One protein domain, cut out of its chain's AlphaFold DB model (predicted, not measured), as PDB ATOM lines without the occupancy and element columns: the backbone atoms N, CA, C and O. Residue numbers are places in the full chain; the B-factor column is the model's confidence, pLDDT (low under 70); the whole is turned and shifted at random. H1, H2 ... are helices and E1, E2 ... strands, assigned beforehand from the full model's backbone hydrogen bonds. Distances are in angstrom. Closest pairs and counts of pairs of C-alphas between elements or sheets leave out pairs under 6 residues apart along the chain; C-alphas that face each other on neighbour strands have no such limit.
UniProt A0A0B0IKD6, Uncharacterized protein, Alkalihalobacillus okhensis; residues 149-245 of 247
ATOM      1  N   MET A 149       9.310  77.875  30.880       81.19
ATOM      2  CA  MET A 149       8.824  77.599  32.224       81.19
ATOM      3  C   MET A 149       8.936  78.837  33.111       81.19
ATOM      4  O   MET A 149       9.929  79.572  33.081       81.19
ATOM      5  N   GLU A 150       7.915  79.055  33.930       82.88
ATOM      6  CA  GLU A 150       7.968  79.972  35.057       82.88
ATOM      7  C   GLU A 150       8.652  79.283  36.233       82.88
ATOM      8  O   GLU A 150       8.217  78.225  36.672       82.88
ATOM      9  N   GLU A 151       9.714  79.901  36.739       83.12
ATOM     10  CA  GLU A 151      10.458  79.431  37.902       83.12
ATOM     11  C   GLU A 151       9.954  80.135  39.167       83.12
ATOM     12  O   GLU A 151       9.918  81.368  39.238       83.12
ATOM     13  N   ARG A 152       9.587  79.351  40.183       86.19
ATOM     14  CA  ARG A 152       9.237  79.835  41.522       86.19
ATOM     15  C   ARG A 152      10.111  79.147  42.557       86.19
ATOM     16  O   ARG A 152      10.068  77.930  42.692       86.19
ATOM     17  N   LEU A 153      10.878  79.928  43.314       85.50
ATOM     18  CA  LEU A 153      11.648  79.417  44.448       85.50
ATOM     19  C   LEU A 153      10.703  78.776  45.467       85.50
ATOM     20  O   LEU A 153       9.766  79.426  45.929       85.50
ATOM     21  N   LEU A 154      10.966  77.533  45.853       87.88
ATOM     22  CA  LEU A 154      10.231  76.837  46.903       87.88
ATOM     23  C   LEU A 154      10.915  77.045  48.247       87.88
ATOM     24  O   LEU A 154      10.422  77.825  49.053       87.88
ATOM     25  N   PHE A 155      12.054  76.410  48.482       87.94
ATOM     26  CA  PHE A 155      12.821  76.529  49.719       87.94
ATOM     27  C   PHE A 155      14.270  76.099  49.468       87.94
ATOM     28  O   PHE A 155      14.598  75.562  48.410       87.94
ATOM     29  N   ASN A 156      15.137  76.353  50.443       85.25
ATOM     30  CA  ASN A 156      16.529  75.914  50.411       85.25
ATOM     31  C   ASN A 156      16.715  74.650  51.262       85.25
ATOM     32  O   ASN A 156      15.934  74.398  52.170       85.25
ATOM     33  N   SER A 157      17.750  73.865  51.016       82.19
ATOM     34  CA  SER A 157      18.040  72.679  51.823       82.19
ATOM     35  C   SER A 157      19.537  72.569  52.076       82.19
ATOM     36  O   SER A 157      20.343  73.011  51.251       82.19
ATOM     37  N   SER A 158      19.901  72.031  53.236       80.44
ATOM     38  CA  SER A 158      21.278  71.645  53.544       80.44
ATOM     39  C   SER A 158      21.580  70.261  52.996       80.44
ATOM     40  O   SER A 158      20.680  69.436  52.838       80.44
ATOM     41  N   ILE A 159      22.862  69.976  52.782       78.81
ATOM     42  CA  ILE A 159      23.319  68.662  52.317       78.81
ATOM     43  C   ILE A 159      22.800  67.494  53.173       78.81
ATOM     44  O   ILE A 159      22.367  66.483  52.624       78.81
ATOM     45  N   ASP A 160      22.740  67.676  54.496       80.69
ATOM     46  CA  ASP A 160      22.290  66.655  55.455       80.69
ATOM     47  C   ASP A 160      20.807  66.273  55.287       80.69
ATOM     48  O   ASP A 160      20.408  65.136  55.548       80.69
ATOM     49  N   ASP A 161      19.983  67.227  54.843       82.75
ATOM     50  CA  ASP A 161      18.528  67.075  54.759       82.75
ATOM     51  C   ASP A 161      18.041  66.855  53.323       82.75
ATOM     52  O   ASP A 161      16.897  66.450  53.118       82.75
ATOM     53  N   TYR A 162      18.910  67.040  52.326       82.44
ATOM     54  CA  TYR A 162      18.554  67.010  50.911       82.44
ATOM     55  C   TYR A 162      17.785  65.751  50.497       82.44
ATOM     56  O   TYR A 162      16.730  65.852  49.873       82.44
ATOM     57  N   LEU A 163      18.268  64.557  50.861       83.81
ATOM     58  CA  LEU A 163      17.607  63.300  50.483       83.81
ATOM     59  C   LEU A 163      16.225  63.151  51.133       83.81
ATOM     60  O   LEU A 163      15.292  62.673  50.486       83.81
ATOM     61  N   LYS A 164      16.078  63.597  52.386       87.12
ATOM     62  CA  LYS A 164      14.787  63.596  53.089       87.12
ATOM     63  C   LYS A 164      13.825  64.584  52.439       87.12
ATOM     64  O   LYS A 164      12.672  64.243  52.186       87.12
ATOM     65  N   ASP A 165      14.313  65.777  52.113       86.50
ATOM     66  CA  ASP A 165      13.533  66.816  51.448       86.50
ATOM     67  C   ASP A 165      13.083  66.375  50.053       86.50
ATOM     68  O   ASP A 165      11.931  66.597  49.695       86.50
ATOM     69  N   VAL A 166      13.936  65.685  49.286       86.12
ATOM     70  CA  VAL A 166      13.568  65.080  47.994       86.12
ATOM     71  C   VAL A 166      12.400  64.104  48.153       86.12
ATOM     72  O   VAL A 166      11.418  64.211  47.416       86.12
ATOM     73  N   GLN A 167      12.476  63.181  49.115       86.75
ATOM     74  CA  GLN A 167      11.424  62.186  49.351       86.75
ATOM     75  C   GLN A 167      10.103  62.840  49.776       86.75
ATOM     76  O   GLN A 167       9.047  62.508  49.235       86.75
ATOM     77  N   GLN A 168      10.158  63.802  50.703       86.56
ATOM     78  CA  GLN A 168       8.977  64.537  51.167       86.56
ATOM     79  C   GLN A 168       8.348  65.355  50.036       86.56
ATOM     80  O   GLN A 168       7.137  65.295  49.828       86.56
ATOM     81  N   VAL A 169       9.168  66.062  49.253       87.25
ATOM     82  CA  VAL A 169       8.717  66.812  48.077       87.25
ATOM     83  C   VAL A 169       8.020  65.896  47.085       87.25
ATOM     84  O   VAL A 169       6.941  66.245  46.626       87.25
ATOM     85  N   GLN A 170       8.594  64.737  46.755       84.88
ATOM     86  CA  GLN A 170       7.956  63.789  45.841       84.88
ATOM     87  C   GLN A 170       6.609  63.315  46.394       84.88
ATOM     88  O   GLN A 170       5.603  63.395  45.690       84.88
ATOM     89  N   ALA A 171       6.563  62.890  47.659       84.81
ATOM     90  CA  ALA A 171       5.343  62.389  48.284       84.81
ATOM     91  C   ALA A 171       4.212  63.432  48.284       84.81
ATOM     92  O   ALA A 171       3.107  63.136  47.825       84.81
ATOM     93  N   HIS A 172       4.488  64.656  48.741       84.12
ATOM     94  CA  HIS A 172       3.484  65.722  48.789       84.12
ATOM     95  C   HIS A 172       3.159  66.299  47.410       84.12
ATOM     96  O   HIS A 172       2.032  66.712  47.181       84.12
ATOM     97  N   PHE A 173       4.113  66.323  46.477       82.69
ATOM     98  CA  PHE A 173       3.848  66.825  45.132       82.69
ATOM     99  C   PHE A 173       2.950  65.879  44.341       82.69
ATOM    100  O   PHE A 173       2.215  66.371  43.494       82.69
ATOM    101  N   TYR A 174       2.988  64.561  44.583       82.12
ATOM    102  CA  TYR A 174       2.142  63.586  43.885       82.12
ATOM    103  C   TYR A 174       0.732  63.462  44.455       82.12
ATOM    104  O   TYR A 174      -0.200  63.342  43.663       82.12
ATOM    105  N   LYS A 175       0.555  63.567  45.775       78.06
ATOM    106  CA  LYS A 175      -0.776  63.692  46.381       78.06
ATOM    107  C   LYS A 175      -1.414  64.990  45.872       78.06
ATOM    108  O   LYS A 175      -0.874  66.062  46.097       78.06
ATOM    109  N   ASP A 176      -2.522  64.929  45.136       63.41
ATOM    110  CA  ASP A 176      -3.192  66.106  44.540       63.41
ATOM    111  C   ASP A 176      -3.847  67.060  45.570       63.41
ATOM    112  O   ASP A 176      -4.674  67.907  45.234       63.41
ATOM    113  N   GLU A 177      -3.451  66.975  46.839       72.19
ATOM    114  CA  GLU A 177      -3.920  67.821  47.928       72.19
ATOM    115  C   GLU A 177      -3.112  69.125  47.963       72.19
ATOM    116  O   GLU A 177      -2.132  69.287  48.691       72.19
ATOM    117  N   ILE A 178      -3.536  70.083  47.133       66.62
ATOM    118  CA  ILE A 178      -2.880  71.390  46.932       66.62
ATOM    119  C   ILE A 178      -2.571  72.107  48.261       66.62
ATOM    120  O   ILE A 178      -1.538  72.772  48.377       66.62
ATOM    121  N   ASN A 179      -3.442  71.959  49.263       72.69
ATOM    122  CA  ASN A 179      -3.291  72.610  50.563       72.69
ATOM    123  C   ASN A 179      -2.134  72.019  51.382       72.69
ATOM    124  O   ASN A 179      -1.337  72.785  51.921       72.69
ATOM    125  N   GLU A 180      -1.971  70.693  51.402       78.56
ATOM    126  CA  GLU A 180      -0.893  70.036  52.156       78.56
ATOM    127  C   GLU A 180       0.486  70.399  51.595       78.56
ATOM    128  O   GLU A 180       1.412  70.723  52.342       78.56
ATOM    129  N   PHE A 181       0.630  70.406  50.264       80.62
ATOM    130  CA  PHE A 181       1.893  70.795  49.637       80.62
ATOM    131  C   PHE A 181       2.224  72.265  49.926       80.62
ATOM    132  O   PHE A 181       3.363  72.592  50.255       80.62
ATOM    133  N   ALA A 182       1.241  73.167  49.857       81.69
ATOM    134  CA  ALA A 182       1.457  74.580  50.160       81.69
ATOM    135  C   ALA A 182       1.885  74.814  51.622       81.69
ATOM    136  O   ALA A 182       2.782  75.629  51.873       81.69
ATOM    137  N   GLU A 183       1.284  74.096  52.573       84.44
ATOM    138  CA  GLU A 183       1.644  74.154  53.993       84.44
ATOM    139  C   GLU A 183       3.053  73.620  54.249       84.44
ATOM    140  O   GLU A 183       3.860  74.323  54.866       84.44
ATOM    141  N   PHE A 184       3.400  72.466  53.674       85.69
ATOM    142  CA  PHE A 184       4.749  71.899  53.736       85.69
ATOM    143  C   PHE A 184       5.817  72.893  53.242       85.69
ATOM    144  O   PHE A 184       6.820  73.149  53.916       85.69
ATOM    145  N   ILE A 185       5.588  73.527  52.086       85.69
ATOM    146  CA  ILE A 185       6.512  74.533  51.539       85.69
ATOM    147  C   ILE A 185       6.621  75.750  52.470       85.69
ATOM    148  O   ILE A 185       7.714  76.300  52.649       85.69
ATOM    149  N   LYS A 186       5.511  76.198  53.067       85.25
ATOM    150  CA  LYS A 186       5.495  77.334  54.001       85.25
ATOM    151  C   LYS A 186       6.311  77.030  55.256       85.25
ATOM    152  O   LYS A 186       7.113  77.873  55.663       85.25
ATOM    153  N   GLU A 187       6.149  75.843  55.828       84.44
ATOM    154  CA  GLU A 187       6.903  75.394  56.998       84.44
ATOM    155  C   GLU A 187       8.406  75.329  56.696       84.44
ATOM    156  O   GLU A 187       9.212  75.967  57.384       84.44
ATOM    157  N   LYS A 188       8.794  74.681  55.588       85.19
ATOM    158  CA  LYS A 188      10.200  74.593  55.158       85.19
ATOM    159  C   LYS A 188      10.827  75.958  54.910       85.19
ATOM    160  O   LYS A 188      11.977  76.174  55.299       85.19
ATOM    161  N   ARG A 189      10.091  76.912  54.325       82.44
ATOM    162  CA  ARG A 189      10.551  78.307  54.153       82.44
ATOM    163  C   ARG A 189      10.819  79.011  55.479       82.44
ATOM    164  O   ARG A 189      11.739  79.826  55.550       82.44
ATOM    165  N   MET A 190      10.013  78.753  56.508       80.69
ATOM    166  CA  MET A 190      10.256  79.325  57.832       80.69
ATOM    167  C   MET A 190      11.526  78.728  58.435       80.69
ATOM    168  O   MET A 190      12.442  79.480  58.763       80.69
ATOM    169  N   LEU A 191      11.641  77.399  58.460       76.25
ATOM    170  CA  LEU A 191      12.811  76.687  58.992       76.25
ATOM    171  C   LEU A 191      14.119  77.109  58.308       76.25
ATOM    172  O   LEU A 191      15.122  77.384  58.971       76.25
ATOM    173  N   THR A 192      14.102  77.260  56.982       66.31
ATOM    174  CA  THR A 192      15.277  77.736  56.241       66.31
ATOM    175  C   THR A 192      15.659  79.165  56.562       66.31
ATOM    176  O   THR A 192      16.848  79.424  56.735       66.31
ATOM    177  N   LYS A 193      14.707  80.103  56.654       63.09
ATOM    178  CA  LYS A 193      15.006  81.499  57.029       63.09
ATOM    179  C   LYS A 193      15.641  81.606  58.417       63.09
ATOM    180  O   LYS A 193      16.471  82.488  58.631       63.09
ATOM    181  N   PHE A 194      15.280  80.715  59.341       59.25
ATOM    182  CA  PHE A 194      15.907  80.639  60.661       59.25
ATOM    183  C   PHE A 194      17.332  80.061  60.602       59.25
ATOM    184  O   PHE A 194      18.244  80.647  61.186       59.25
ATOM    185  N   ASN A 195      17.559  78.973  59.857       55.75
ATOM    186  CA  ASN A 195      18.866  78.300  59.800       55.75
ATOM    187  C   ASN A 195      19.904  79.003  58.903       55.75
ATOM    188  O   ASN A 195      21.091  79.018  59.234       55.75
ATOM    189  N   THR A 196      19.482  79.652  57.815       53.19
ATOM    190  CA  THR A 196      20.384  80.383  56.892       53.19
ATOM    191  C   THR A 196      21.042  81.617  57.508       53.19
ATOM    192  O   THR A 196      22.052  82.080  56.993       53.19
ATOM    193  N   LYS A 197      20.543  82.139  58.638       53.16
ATOM    194  CA  LYS A 197      21.256  83.181  59.401       53.16
ATOM    195  C   LYS A 197      22.487  82.653  60.152       53.16
ATOM    196  O   LYS A 197      23.318  83.458  60.553       53.16
ATOM    197  N   LYS A 198      22.587  81.335  60.384       51.12
ATOM    198  CA  LYS A 198      23.648  80.704  61.195       51.12
ATOM    199  C   LYS A 198      24.663  79.894  60.387       51.12
ATOM    200  O   LYS A 198      25.774  79.702  60.868       51.12
ATOM    201  N   ARG A 199      24.302  79.406  59.198       53.75
ATOM    202  CA  ARG A 199      25.203  78.672  58.296       53.75
ATOM    203  C   ARG A 199      25.413  79.489  57.023       53.75
ATOM    204  O   ARG A 199      24.446  80.010  56.473       53.75
ATOM    205  N   ASN A 200      26.669  79.599  56.580       53.94
ATOM    206  CA  ASN A 200      27.002  80.102  55.246       53.94
ATOM    207  C   ASN A 200      26.120  79.397  54.202       53.94
ATOM    208  O   ASN A 200      25.838  78.221  54.379       53.94
ATOM    209  N   LEU A 201      25.668  80.179  53.213       57.81
ATOM    210  CA  LEU A 201      24.840  79.888  52.027       57.81
ATOM    211  C   LEU A 201      24.271  78.456  51.847       57.81
ATOM    212  O   LEU A 201      24.981  77.474  51.994       57.81
ATOM    213  N   PRO A 202      23.003  78.321  51.416       60.00
ATOM    214  CA  PRO A 202      22.379  77.011  51.225       60.00
ATOM    215  C   PRO A 202      23.085  76.150  50.165       60.00
ATOM    216  O   PRO A 202      23.354  76.637  49.067       60.00
ATOM    217  N   ASP A 203      23.280  74.863  50.470       73.38
ATOM    218  CA  ASP A 203      23.911  73.890  49.565       73.38
ATOM    219  C   ASP A 203      23.001  73.536  48.372       73.38
ATOM    220  O   ASP A 203      23.464  73.380  47.242       73.38
ATOM    221  N   TYR A 204      21.685  73.460  48.607       79.94
ATOM    222  CA  TYR A 204      20.686  73.103  47.598       79.94
ATOM    223  C   TYR A 204      19.504  74.072  47.601       79.94
ATOM    224  O   TYR A 204      19.106  74.624  48.630       79.94
ATOM    225  N   THR A 205      18.895  74.277  46.432       84.19
ATOM    226  CA  THR A 205      17.701  75.121  46.290       84.19
ATOM    227  C   THR A 205      16.635  74.436  45.449       84.19
ATOM    228  O   THR A 205      16.915  74.030  44.323       84.19
ATOM    229  N   PHE A 206      15.410  74.353  45.965       87.94
ATOM    230  CA  PHE A 206      14.259  73.770  45.279       87.94
ATOM    231  C   PHE A 206      13.422  74.840  44.574       87.94
ATOM    232  O   PHE A 206      13.149  75.910  45.124       87.94
ATOM    233  N   TYR A 207      12.954  74.516  43.373       88.12
ATOM    234  CA  TYR A 207      12.136  75.362  42.513       88.12
ATOM    235  C   TYR A 207      10.933  74.589  41.981       88.12
ATOM    236  O   TYR A 207      11.030  73.407  41.661       88.12
ATOM    237  N   HIS A 208       9.811  75.283  41.829       88.69
ATOM    238  CA  HIS A 208       8.654  74.832  41.068       88.69
ATOM    239  C   HIS A 208       8.713  75.470  39.689       88.69
ATOM    240  O   HIS A 208       8.732  76.697  39.569       88.69
ATOM    241  N   LEU A 209       8.781  74.633  38.662       86.75
ATOM    242  CA  LEU A 209       8.786  75.035  37.267       86.75
ATOM    243  C   LEU A 209       7.415  74.732  36.663       86.75
ATOM    244  O   LEU A 209       6.976  73.582  36.683       86.75
ATOM    245  N   ILE A 210       6.746  75.750  36.127       86.44
ATOM    246  CA  ILE A 210       5.398  75.626  35.558       86.44
ATOM    247  C   ILE A 210       5.416  76.067  34.100       86.44
ATOM    248  O   ILE A 210       5.853  77.172  33.776       86.44
ATOM    249  N   CYS A 211       4.894  75.233  33.208       83.62
ATOM    250  CA  CYS A 211       4.617  75.607  31.829       83.62
ATOM    251  C   CYS A 211       3.132  75.946  31.663       83.62
ATOM    252  O   CYS A 211       2.302  75.046  31.607       83.62
ATOM    253  N   ASN A 212       2.793  77.230  31.518       81.31
ATOM    254  CA  ASN A 212       1.389  77.654  31.391       81.31
ATOM    255  C   ASN A 212       0.660  77.080  30.152       81.31
ATOM    256  O   ASN A 212      -0.508  76.742  30.275       81.31
ATOM    257  N   PRO A 213       1.283  76.944  28.961       79.25
ATOM    258  CA  PRO A 213       0.572  76.420  27.787       79.25
ATOM    259  C   PRO A 213       0.145  74.953  27.842       79.25
ATOM    260  O   PRO A 213      -0.871  74.616  27.256       79.25
ATOM    261  N   CYS A 214       0.932  74.077  28.473       82.12
ATOM    262  CA  CYS A 214       0.618  72.642  28.553       82.12
ATOM    263  C   CYS A 214       0.413  72.165  29.994       82.12
ATOM    264  O   CYS A 214       0.470  70.969  30.252       82.12
ATOM    265  N   ASN A 215       0.282  73.106  30.935       84.50
ATOM    266  CA  ASN A 215       0.132  72.881  32.373       84.50
ATOM    267  C   ASN A 215       1.124  71.881  32.992       84.50
ATOM    268  O   ASN A 215       0.857  71.323  34.056       84.50
ATOM    269  N   SER A 216       2.283  71.659  32.364       86.19
ATOM    270  CA  SER A 216       3.279  70.738  32.897       86.19
ATOM    271  C   SER A 216       3.997  71.374  34.076       86.19
ATOM    272  O   SER A 216       4.344  72.561  34.057       86.19
ATOM    273  N   GLN A 217       4.192  70.582  35.124       88.06
ATOM    274  CA  GLN A 217       4.770  71.042  36.376       88.06
ATOM    275  C   GLN A 217       5.934  70.146  36.778       88.06
ATOM    276  O   GLN A 217       5.843  68.917  36.738       88.06
ATOM    277  N   TYR A 218       7.025  70.769  37.203       86.81
ATOM    278  CA  TYR A 218       8.230  70.077  37.640       86.81
ATOM    279  C   TYR A 218       8.706  70.670  38.951       86.81
ATOM    280  O   TYR A 218       8.662  71.885  39.144       86.81
ATOM    281  N   ILE A 219       9.216  69.819  39.826       87.44
ATOM    282  CA  ILE A 219      10.026  70.265  40.949       87.44
ATOM    283  C   ILE A 219      11.472  70.002  40.582       87.44
ATOM    284  O   ILE A 219      11.823  68.879  40.220       87.44
ATOM    285  N   ALA A 220      12.296  71.038  40.645       87.12
ATOM    286  CA  ALA A 220      13.705  70.957  40.315       87.12
ATOM    287  C   ALA A 220      14.560  71.403  41.496       87.12
ATOM    288  O   ALA A 220      14.224  72.376  42.167       87.12
ATOM    289  N   SER A 221      15.686  70.735  41.721       84.38
ATOM    290  CA  SER A 221      16.744  71.246  42.585       84.38
ATOM    291  C   SER A 221      17.845  71.853  41.718       84.38
ATOM    292  O   SER A 221      18.311  71.248  40.749       84.38
ATOM    293  N   LYS A 222      18.250  73.088  42.027       73.12
ATOM    294  CA  LYS A 222      19.465  73.670  41.461       73.12
ATOM    295  C   LYS A 222      20.638  73.152  42.273       73.12
ATOM    296  O   LYS A 222      20.687  73.330  43.489       73.12
ATOM    297  N   LYS A 223      21.543  72.498  41.567       60.19
ATOM    298  CA  LYS A 223      22.687  71.790  42.113       60.19
ATOM    299  C   LYS A 223      23.907  72.709  42.083       60.19
ATOM    300  O   LYS A 223      24.217  73.306  41.052       60.19
ATOM    301  N   HIS A 224      24.594  72.851  43.205       54.72
ATOM    302  CA  HIS A 224      26.052  72.849  43.164       54.72
ATOM    303  C   HIS A 224      26.432  71.375  43.301       54.72
ATOM    304  O   HIS A 224      25.843  70.703  44.137       54.72
ATOM    305  N   ASN A 225      27.232  70.867  42.361       45.62
ATOM    306  CA  ASN A 225      27.671  69.473  42.160       45.62
ATOM    307  C   ASN A 225      27.213  68.454  43.227       45.62
ATOM    308  O   ASN A 225      27.532  68.596  44.403       45.62
ATOM    309  N   ASP A 226      26.500  67.395  42.816       43.97
ATOM    310  CA  ASP A 226      26.102  66.315  43.744       43.97
ATOM    311  C   ASP A 226      27.391  65.681  44.230       43.97
ATOM    312  O   ASP A 226      28.393  65.628  43.511       43.97
ATOM    313  N   ILE A 227      27.316  65.123  45.432       46.81
ATOM    314  CA  ILE A 227      28.328  64.224  45.957       46.81
ATOM    315  C   ILE A 227      28.602  63.135  44.898       46.81
ATOM    316  O   ILE A 227      27.751  62.287  44.642       46.81
ATOM    317  N   GLY A 228      29.780  63.192  44.267       44.56
ATOM    318  CA  GLY A 228      30.240  62.225  43.264       44.56
ATOM    319  C   GLY A 228      30.105  62.634  41.790       44.56
ATOM    320  O   GLY A 228      30.581  61.893  40.934       44.56
ATOM    321  N   GLU A 229      29.518  63.789  41.461       42.91
ATOM    322  CA  GLU A 229      29.472  64.289  40.078       42.91
ATOM    323  C   GLU A 229      30.541  65.356  39.811       42.91
ATOM    324  O   GLU A 229      30.767  66.257  40.620       42.91
ATOM    325  N   GLN A 230      31.194  65.261  38.647       38.31
ATOM    326  CA  GLN A 230      32.160  66.264  38.213       38.31
ATOM    327  C   GLN A 230      31.468  67.620  37.985       38.31
ATOM    328  O   GLN A 230      30.348  67.653  37.466       38.31
ATOM    329  N   PRO A 231      32.127  68.740  38.331       42.88
ATOM    330  CA  PRO A 231      31.603  70.067  38.060       42.88
ATOM    331  C   PRO A 231      31.330  70.247  36.572       42.88
ATOM    332  O   PRO A 231      32.250  70.191  35.762       42.88
ATOM    333  N   THR A 232      30.076  70.499  36.215       42.25
ATOM    334  CA  THR A 232      29.728  71.040  34.900       42.25
ATOM    335  C   THR A 232      29.271  72.480  35.094       42.25
ATOM    336  O   THR A 232      28.466  72.780  35.971       42.25
ATOM    337  N   GLU A 233      29.837  73.402  34.312       41.34
ATOM    338  CA  GLU A 233      29.541  74.842  34.396       41.34
ATOM    339  C   GLU A 233      28.115  75.192  33.926       41.34
ATOM    340  O   GLU A 233      27.629  76.308  34.137       41.34
ATOM    341  N   GLU A 234      27.405  74.242  33.313       47.66
ATOM    342  CA  GLU A 234      26.019  74.434  32.914       47.66
ATOM    343  C   GLU A 234      25.087  74.402  34.129       47.66
ATOM    344  O   GLU A 234      25.176  73.543  35.003       47.66
ATOM    345  N   LYS A 235      24.143  75.351  34.180       50.88
ATOM    346  CA  LYS A 235      23.075  75.409  35.190       50.88
ATOM    347  C   LYS A 235      22.147  74.196  35.044       50.88
ATOM    348  O   LYS A 235      21.047  74.310  34.503       50.88
ATOM    349  N   ALA A 236      22.579  73.040  35.528       57.38
ATOM    350  CA  ALA A 236      21.817  71.808  35.489       57.38
ATOM    351  C   ALA A 236      20.774  71.825  36.613       57.38
ATOM    352  O   ALA A 236      21.067  71.602  37.790       57.38
ATOM    353  N   TYR A 237      19.529  72.131  36.256       71.00
ATOM    354  CA  TYR A 237      18.391  71.812  37.110       71.00
ATOM    355  C   TYR A 237      18.226  70.292  37.135       71.00
ATOM    356  O   TYR A 237      18.013  69.675  36.091       71.00
ATOM    357  N   LYS A 238      18.287  69.680  38.319       77.69
ATOM    358  CA  LYS A 238      17.930  68.270  38.491       77.69
ATOM    359  C   LYS A 238      16.426  68.185  38.702       77.69
ATOM    360  O   LYS A 238      15.908  68.741  39.666       77.69
ATOM    361  N   ILE A 239      15.715  67.502  37.810       80.81
ATOM    362  CA  ILE A 239      14.277  67.271  37.971       80.81
ATOM    363  C   ILE A 239      14.073  66.222  39.067       80.81
ATOM    364  O   ILE A 239      14.507  65.083  38.934       80.81
ATOM    365  N   VAL A 240      13.420  66.629  40.150       83.19
ATOM    366  CA  VAL A 240      13.143  65.808  41.336       83.19
ATOM    367  C   VAL A 240      11.765  65.159  41.236       83.19
ATOM    368  O   VAL A 240      11.594  64.008  41.624       83.19
ATOM    369  N   ALA A 241      10.782  65.876  40.694       83.00
ATOM    370  CA  ALA A 241       9.435  65.360  40.475       83.00
ATOM    371  C   ALA A 241       8.820  65.970  39.210       83.00
ATOM    372  O   ALA A 241       9.152  67.096  38.829       83.00
ATOM    373  N   ARG A 242       7.913  65.229  38.566       84.38
ATOM    374  CA  ARG A 242       7.193  65.670  37.359       84.38
ATOM    375  C   ARG A 242       5.711  65.322  37.437       84.38
ATOM    376  O   ARG A 242       5.375  64.184  37.757       84.38
ATOM    377  N   LYS A 243       4.860  66.275  37.070       80.38
ATOM    378  CA  LYS A 243       3.442  66.088  36.759       80.38
ATOM    379  C   LYS A 243       3.216  66.563  35.328       80.38
ATOM    380  O   LYS A 243       3.281  67.758  35.040       80.38
ATOM    381  N   ALA A 244       3.011  65.608  34.430       64.19
ATOM    382  CA  ALA A 244       2.449  65.885  33.121       64.19
ATOM    383  C   ALA A 244       0.941  65.684  33.260       64.19
ATOM    384  O   ALA A 244       0.510  64.571  33.551       64.19
ATOM    385  N   LEU A 245       0.157  66.747  33.099       60.78
ATOM    386  CA  LEU A 245      -1.259  66.579  32.796       60.78
ATOM    387  C   LEU A 245      -1.301  66.080  31.350       60.78
ATOM    388  O   LEU A 245      -0.957  66.812  30.423       60.78
TER     389      LEU A 245
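Overview. This is residues 149 to 245 of the 247 residues of an uncharacterized protein of Alkalihalobacillus okhensis (UniProt A0A0B0IKD6). A strongly twisted antiparallel sheet, E1-E2-E3-E4, has H1 and H2 over one face; the other is bare. The 97 printed residues, of mixed class, run E1 H1 H2 E2 E3 E4, compact, with radius of gyration of the C-alphas 13.7 A and spans 37 by 30 by 20 A.

Arrangement. Look at E2, residues 204 to 211: N 206 is 2.8 A from O 155 of E1, residues 149 to 157. E2 and E3, residues 216 to 223, form a hairpin, with N 207 to O 220 at 2.8 A. E3 and E4, residues 237 to 243, form another, with N 240 to O 219 at 2.8 A; E2 E3 E4 is a meander, each strand the antiparallel neighbour of the one before. H1, residues 162 to 174, makes two layers with the sheet, at height 8.6 A, along the strands; its closest C-alphas to E4 are Gln 170 and Ala 241, 5.8 A. H2, residues 178 to 195, lies over E1 on the same face, closest at the C-alphas of Phe 155 and Arg 189, 5.3 A. H1 and H2 only just touch, only at the corner, with 3 pairs of C-alphas within 8 A. Every O i to N i+4 pair in H1 and H2 is within hydrogen-bond range.

Along the chain. Find C-alpha 149 at (8.824, 77.599, 32.224); E1 runs 22.2 A and bends by 53 degrees at residue 154. H1 spans 18.2 A, H2 26.2 A, E2 22.7 A, E3 21.5 A and E4 16.0 A, ending at C-alpha 243 (3.442, 66.088, 36.759).

Size, cuts and confidence. The C-alphas farthest apart, Lys 198 and Pro 213, are 40.8 A apart. The printed part has no cut; the link E3 to E4 is long, and pLDDT is under 70 at, among others, residues 192 to 202 and 223 to 236.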